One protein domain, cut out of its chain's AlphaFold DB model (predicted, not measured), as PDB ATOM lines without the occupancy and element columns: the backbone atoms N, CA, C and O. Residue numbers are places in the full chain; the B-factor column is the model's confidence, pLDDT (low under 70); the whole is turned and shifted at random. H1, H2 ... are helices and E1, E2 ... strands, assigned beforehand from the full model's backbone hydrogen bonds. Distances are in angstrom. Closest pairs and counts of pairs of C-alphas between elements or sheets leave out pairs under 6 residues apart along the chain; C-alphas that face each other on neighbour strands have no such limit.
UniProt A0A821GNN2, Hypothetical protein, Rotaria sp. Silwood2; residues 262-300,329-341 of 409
ATOM      1  N   GLU A 262     188.786 130.830 181.797       90.69
ATOM      2  CA  GLU A 262     188.635 130.310 180.440       90.69
ATOM      3  C   GLU A 262     189.945 129.649 180.000       90.69
ATOM      4  O   GLU A 262     191.037 130.101 180.346       90.69
ATOM      5  N   ALA A 263     189.834 128.595 179.201       89.88
ATOM      6  CA  ALA A 263     190.937 127.970 178.498       89.88
ATOM      7  C   ALA A 263     190.653 127.974 176.991       89.88
ATOM      8  O   ALA A 263     189.533 127.710 176.541       89.88
ATOM      9  N   THR A 264     191.688 128.260 176.208       86.69
ATOM     10  CA  THR A 264     191.622 128.304 174.746       86.69
ATOM     11  C   THR A 264     192.102 126.974 174.170       86.69
ATOM     12  O   THR A 264     193.195 126.514 174.497       86.69
ATOM     13  N   CYS A 265     191.304 126.344 173.307       85.38
ATOM     14  CA  CYS A 265     191.727 125.142 172.584       85.38
ATOM     15  C   CYS A 265     192.828 125.492 171.571       85.38
ATOM     16  O   CYS A 265     192.645 126.389 170.752       85.38
ATOM     17  N   ALA A 266     193.939 124.756 171.562       80.69
ATOM     18  CA  ALA A 266     195.083 125.067 170.701       80.69
ATOM     19  C   ALA A 266     194.840 124.768 169.207       80.69
ATOM     20  O   ALA A 266     195.562 125.275 168.356       80.69
ATOM     21  N   VAL A 267     193.827 123.956 168.877       81.50
ATOM     22  CA  VAL A 267     193.506 123.554 167.489       81.50
ATOM     23  C   VAL A 267     192.465 124.467 166.842       81.50
ATOM     24  O   VAL A 267     192.583 124.826 165.671       81.50
ATOM     25  N   CYS A 268     191.424 124.835 167.593       81.75
ATOM     26  CA  CYS A 268     190.309 125.639 167.085       81.75
ATOM     27  C   CYS A 268     190.227 127.055 167.660       81.75
ATOM     28  O   CYS A 268     189.326 127.802 167.303       81.75
ATOM     29  N   ASN A 269     191.136 127.437 168.560       78.62
ATOM     30  CA  ASN A 269     191.156 128.748 169.219       78.62
ATOM     31  C   ASN A 269     189.838 129.123 169.943       78.62
ATOM     32  O   ASN A 269     189.646 130.263 170.363       78.62
ATOM     33  N   ILE A 270     188.916 128.163 170.111       83.25
ATOM     34  CA  ILE A 270     187.661 128.346 170.837       83.25
ATOM     35  C   ILE A 270     187.988 128.441 172.325       83.25
ATOM     36  O   ILE A 270     188.681 127.582 172.881       83.25
ATOM     37  N   ARG A 271     187.452 129.478 172.967       85.50
ATOM     38  CA  ARG A 271     187.450 129.617 174.420       85.50
ATOM     39  C   ARG A 271     186.330 128.781 175.017       85.50
ATOM     40  O   ARG A 271     185.187 128.850 174.577       85.50
ATOM     41  N   THR A 272     186.666 128.018 176.042       88.00
ATOM     42  CA  THR A 272     185.719 127.247 176.855       88.00
ATOM     43  C   THR A 272     186.084 127.437 178.326       88.00
ATOM     44  O   THR A 272     187.242 127.749 178.607       88.00
ATOM     45  N   PRO A 273     185.159 127.275 179.287       88.56
ATOM     46  CA  PRO A 273     185.519 127.335 180.702       88.56
ATOM     47  C   PRO A 273     186.667 126.361 181.033       88.56
ATOM     48  O   PRO A 273     186.791 125.304 180.424       88.56
ATOM     49  N   ALA A 274     187.526 126.678 181.997       90.56
ATOM     50  CA  ALA A 274     188.721 125.882 182.311       90.56
ATOM     51  C   ALA A 274     188.402 124.555 183.027       90.56
ATOM     52  O   ALA A 274     189.226 123.643 183.043       90.56
ATOM     53  N   LYS A 275     187.182 124.439 183.569       86.56
ATOM     54  CA  LYS A 275     186.543 123.167 183.943       86.56
ATOM     55  C   LYS A 275     186.149 122.300 182.728       86.56
ATOM     56  O   LYS A 275     185.781 121.146 182.922       86.56
ATOM     57  N   ASP A 276     186.215 122.859 181.511       88.81
ATOM     58  CA  ASP A 276     185.587 122.348 180.291       88.81
ATOM     59  C   ASP A 276     186.538 122.069 179.056       88.81
ATOM     60  O   ASP A 276     186.047 121.491 178.085       88.81
ATOM     61  N   ALA A 277     187.875 122.316 179.063       87.69
ATOM     62  CA  ALA A 277     188.882 122.139 177.952       87.69
ATOM     63  C   ALA A 277     190.037 121.064 178.139       87.69
ATOM     64  O   ALA A 277     190.862 121.231 179.013       87.69
ATOM     65  N   LYS A 278     190.236 119.979 177.350       89.12
ATOM     66  CA  LYS A 278     190.980 118.740 177.787       89.12
ATOM     67  C   LYS A 278     192.514 118.779 177.926       89.12
ATOM     68  O   LYS A 278     193.201 119.119 176.968       89.12
ATOM     69  N   LYS A 279     193.070 118.195 179.012       87.56
ATOM     70  CA  LYS A 279     194.505 117.819 179.111       87.56
ATOM     71  C   LYS A 279     194.781 116.563 178.292       87.56
ATOM     72  O   LYS A 279     194.522 115.449 178.741       87.56
ATOM     73  N   ILE A 280     195.279 116.762 177.077       87.62
ATOM     74  CA  ILE A 280     195.736 115.708 176.173       87.62
ATOM     75  C   ILE A 280     197.236 115.957 175.949       87.62
ATOM     76  O   ILE A 280     197.613 117.097 175.680       87.62
ATOM     77  N   PRO A 281     198.111 114.952 176.118       85.69
ATOM     78  CA  PRO A 281     199.516 115.093 175.754       85.69
ATOM     79  C   PRO A 281     199.651 115.141 174.230       85.69
ATOM     80  O   PRO A 281     198.883 114.487 173.519       85.69
ATOM     81  N   ILE A 282     200.653 115.864 173.730       82.69
ATOM     82  CA  ILE A 282     200.846 116.137 172.293       82.69
ATOM     83  C   ILE A 282     200.839 114.852 171.446       82.69
ATOM     84  O   ILE A 282     200.200 114.786 170.398       82.69
ATOM     85  N   SER A 283     201.458 113.783 171.952       85.06
ATOM     86  CA  SER A 283     201.535 112.465 171.306       85.06
ATOM     87  C   SER A 283     200.193 111.743 171.111       85.06
ATOM     88  O   SER A 283     200.139 110.764 170.372       85.06
ATOM     89  N   LYS A 284     199.110 112.195 171.758       86.06
ATOM     90  CA  LYS A 284     197.751 111.640 171.608       86.06
ATOM     91  C   LYS A 284     196.840 112.494 170.721       86.06
ATOM     92  O   LYS A 284     195.651 112.199 170.623       86.06
ATOM     93  N   ILE A 285     197.365 113.545 170.088       83.38
ATOM     94  CA  ILE A 285     196.607 114.374 169.148       83.38
ATOM     95  C   ILE A 285     196.480 113.621 167.809       83.38
ATOM     96  O   ILE A 285     197.501 113.366 167.165       83.38
ATOM     97  N   PRO A 286     195.263 113.268 167.350       80.50
ATOM     98  CA  PRO A 286     195.087 112.644 166.045       80.50
ATOM     99  C   PRO A 286     195.476 113.626 164.933       80.50
ATOM    100  O   PRO A 286     195.098 114.796 164.973       80.50
ATOM    101  N   ASN A 287     196.205 113.137 163.927       81.88
ATOM    102  CA  ASN A 287     196.670 113.919 162.775       81.88
ATOM    103  C   ASN A 287     197.491 115.171 163.154       81.88
ATOM    104  O   ASN A 287     197.327 116.225 162.540       81.88
ATOM    105  N   ILE A 288     198.392 115.061 164.142       82.81
ATOM    106  CA  ILE A 288     199.301 116.148 164.563       82.81
ATOM    107  C   ILE A 288     200.055 116.813 163.397       82.81
ATOM    108  O   ILE A 288     200.349 118.005 163.451       82.81
ATOM    109  N   ASP A 289     200.319 116.082 162.313       80.31
ATOM    110  CA  ASP A 289     200.951 116.614 161.106       80.31
ATOM    111  C   ASP A 289     200.171 117.767 160.452       80.31
ATOM    112  O   ASP A 289     200.790 118.642 159.855       80.31
ATOM    113  N   LEU A 290     198.842 117.827 160.622       77.81
ATOM    114  CA  LEU A 290     197.996 118.932 160.143       77.81
ATOM    115  C   LEU A 290     198.147 120.218 160.975       77.81
ATOM    116  O   LEU A 290     197.683 121.275 160.559       77.81
ATOM    117  N   LEU A 291     198.778 120.138 162.152       73.38
ATOM    118  CA  LEU A 291     199.085 121.287 163.013       73.38
ATOM    119  C   LEU A 291     200.496 121.839 162.768       73.38
ATOM    120  O   LEU A 291     200.892 122.826 163.387       73.38
ATOM    121  N   LYS A 292     201.274 121.220 161.870       78.75
ATOM    122  CA  LYS A 292     202.567 121.756 161.443       78.75
ATOM    123  C   LYS A 292     202.320 123.010 160.604       78.75
ATOM    124  O   LYS A 292     201.713 122.933 159.540       78.75
ATOM    125  N   ALA A 293     202.825 124.154 161.064       72.31
ATOM    126  CA  ALA A 293     202.857 125.372 160.257       72.31
ATOM    127  C   ALA A 293     203.557 125.100 158.913       72.31
ATOM    128  O   ALA A 293     204.568 124.388 158.886       72.31
ATOM    129  N   SER A 294     203.042 125.671 157.817       75.69
ATOM    130  CA  SER A 294     203.689 125.551 156.505       75.69
ATOM    131  C   SER A 294     205.097 126.158 156.543       75.69
ATOM    132  O   SER A 294     205.376 127.067 157.330       75.69
ATOM    133  N   GLU A 295     206.004 125.674 155.692       76.75
ATOM    134  CA  GLU A 295     207.366 126.228 155.608       76.75
ATOM    135  C   GLU A 295     207.362 127.717 155.203       76.75
ATOM    136  O   GLU A 295     208.201 128.499 155.651       76.75
ATOM    137  N   GLU A 296     206.358 128.149 154.439       73.62
ATOM    138  CA  GLU A 296     206.096 129.556 154.109       73.62
ATOM    139  C   GLU A 296     205.785 130.392 155.363       73.62
ATOM    140  O   GLU A 296     206.367 131.454 155.563       73.62
ATOM    141  N   LEU A 297     204.943 129.890 156.275       68.19
ATOM    142  CA  LEU A 297     204.694 130.550 157.562       68.19
ATOM    143  C   LEU A 297     205.929 130.532 158.466       68.19
ATOM    144  O   LEU A 297     206.210 131.527 159.133       68.19
ATOM    145  N   LYS A 298     206.704 129.440 158.475       76.38
ATOM    146  CA  LYS A 298     207.952 129.365 159.250       76.38
ATOM    147  C   LYS A 298     208.985 130.378 158.768       76.38
ATOM    148  O   LYS A 298     209.620 131.014 159.605       76.38
ATOM    149  N   THR A 299     209.152 130.553 157.457       75.81
ATOM    150  CA  THR A 299     210.052 131.581 156.904       75.81
ATOM    151  C   THR A 299     209.556 132.993 157.209       75.81
ATOM    152  O   THR A 299     210.357 133.825 157.629       75.81
ATOM    153  N   LEU A 300     208.244 133.249 157.127       69.25
ATOM    154  CA  LEU A 300     207.663 134.540 157.512       69.25
ATOM    155  C   LEU A 300     207.903 134.870 158.998       69.25
ATOM    156  O   LEU A 300     208.307 135.983 159.330       69.25
ATOM    157  N   LYS A 329     185.772 122.678 161.375       59.00
ATOM    158  CA  LYS A 329     185.113 123.846 160.750       59.00
ATOM    159  C   LYS A 329     185.620 125.181 161.319       59.00
ATOM    160  O   LYS A 329     185.865 126.120 160.578       59.00
ATOM    161  N   PHE A 330     185.871 125.218 162.628       52.84
ATOM    162  CA  PHE A 330     186.394 126.377 163.359       52.84
ATOM    163  C   PHE A 330     187.899 126.295 163.662       52.84
ATOM    164  O   PHE A 330     188.345 126.815 164.676       52.84
ATOM    165  N   SER A 331     188.693 125.573 162.872       61.53
ATOM    166  CA  SER A 331     190.150 125.577 163.049       61.53
ATOM    167  C   SER A 331     190.792 126.818 162.440       61.53
ATOM    168  O   SER A 331     190.309 127.368 161.446       61.53
ATOM    169  N   VAL A 332     191.935 127.219 163.001       56.16
ATOM    170  CA  VAL A 332     192.790 128.257 162.401       56.16
ATOM    171  C   VAL A 332     193.292 127.801 161.024       56.16
ATOM    172  O   VAL A 332     193.361 128.608 160.106       56.16
ATOM    173  N   ALA A 333     193.517 126.494 160.841       55.50
ATOM    174  CA  ALA A 333     193.830 125.879 159.547       55.50
ATOM    175  C   ALA A 333     192.702 125.996 158.495       55.50
ATOM    176  O   ALA A 333     192.957 125.782 157.315       55.50
ATOM    177  N   ASN A 334     191.474 126.346 158.904       62.12
ATOM    178  CA  ASN A 334     190.343 126.662 158.025       62.12
ATOM    179  C   ASN A 334     189.989 128.166 158.038       62.12
ATOM    180  O   ASN A 334     188.855 128.537 157.742       62.12
ATOM    181  N   ASN A 335     190.903 129.045 158.477       61.00
ATOM    182  CA  ASN A 335     190.674 130.490 158.637       61.00
ATOM    183  C   ASN A 335     189.377 130.848 159.411       61.00
ATOM    184  O   ASN A 335     188.796 131.908 159.196       61.00
ATOM    185  N   MET A 336     188.906 129.972 160.315       58.38
ATOM    186  CA  MET A 336     187.619 130.083 161.032       58.38
ATOM    187  C   MET A 336     186.342 130.073 160.150       58.38
ATOM    188  O   MET A 336     185.278 130.479 160.624       58.38
ATOM    189  N   TRP A 337     186.399 129.611 158.894       61.81
ATOM    190  CA  TRP A 337     185.260 129.667 157.963       61.81
ATOM    191  C   TRP A 337     184.129 128.677 158.283       61.81
ATOM    192  O   TRP A 337     184.327 127.481 158.506       61.81
ATOM    193  N   LEU A 338     182.891 129.171 158.224       57.50
ATOM    194  CA  LEU A 338     181.664 128.395 158.423       57.50
ATOM    195  C   LEU A 338     181.262 127.608 157.158       57.50
ATOM    196  O   LEU A 338     180.264 127.918 156.513       57.50
ATOM    197  N   GLY A 339     182.013 126.550 156.847       72.31
ATOM    198  CA  GLY A 339     181.749 125.645 155.718       72.31
ATOM    199  C   GLY A 339     182.698 125.851 154.537       72.31
ATOM    200  O   GLY A 339     183.739 126.490 154.683       72.31
ATOM    201  N   ASP A 340     182.346 125.278 153.386       68.94
ATOM    202  CA  ASP A 340     183.168 125.349 152.176       68.94
ATOM    203  C   ASP A 340     183.221 126.785 151.640       68.94
ATOM    204  O   ASP A 340     182.187 127.417 151.407       68.94
ATOM    205  N   ILE A 341     184.433 127.302 151.419       69.00
ATOM    206  CA  ILE A 341     184.641 128.631 150.834       69.00
ATOM    207  C   ILE A 341     184.126 128.598 149.383       69.00
ATOM    208  O   ILE A 341     184.637 127.795 148.597       69.00
TER     209      ILE A 341
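Overview. This is residues 262 to 300 and 329 to 341 of the 409 residues of the protein "Hypothetical protein" of Rotaria sp. Silwood2 (UniProt A0A821GNN2). With little regular structure, this is a loose, open trail: a small hairpin of E1 and E2, a long link swinging away to the short helix H1, and H2 sticking out at the far end. A piece past a cut, residues 329 to 341, has no named element. The printed part has 52 residues, 16 in named elements, in the order E1, E2, H1, H2, class mixed; the antiparallel sheet is E1 - E2. The radius of gyration of the C-alphas is 12.9 A, the spans 36 by 28 by 21 A.

Along the chain. E1 is residues 262 to 264, 6.7 A, from C-alpha 262 at (188.635, 130.310, 180.440). E2 is 271 to 273, 7.0 A. H1 is 288 to 291, 5.4 A. H2 is 295 to 300, 8.5 A, ending at (207.663, 134.540, 157.512).

Arrangement. E1 and E2 form a hairpin, antiparallel at 142 degrees; N 263 and O 272, 2.8 A apart, are within hydrogen-bond range. H1 and H2 are apart. In H2 every O i to N i+4 pair is within hydrogen-bond range; H1 is too short for one.

Size, cuts and confidence. Residues 301 to 328 are not printed, a 25.2 A gap between C-alphas 300 and 329. The link E2 to H1 is long. Fourteen residues have pLDDT under 70, among them 329 to 338.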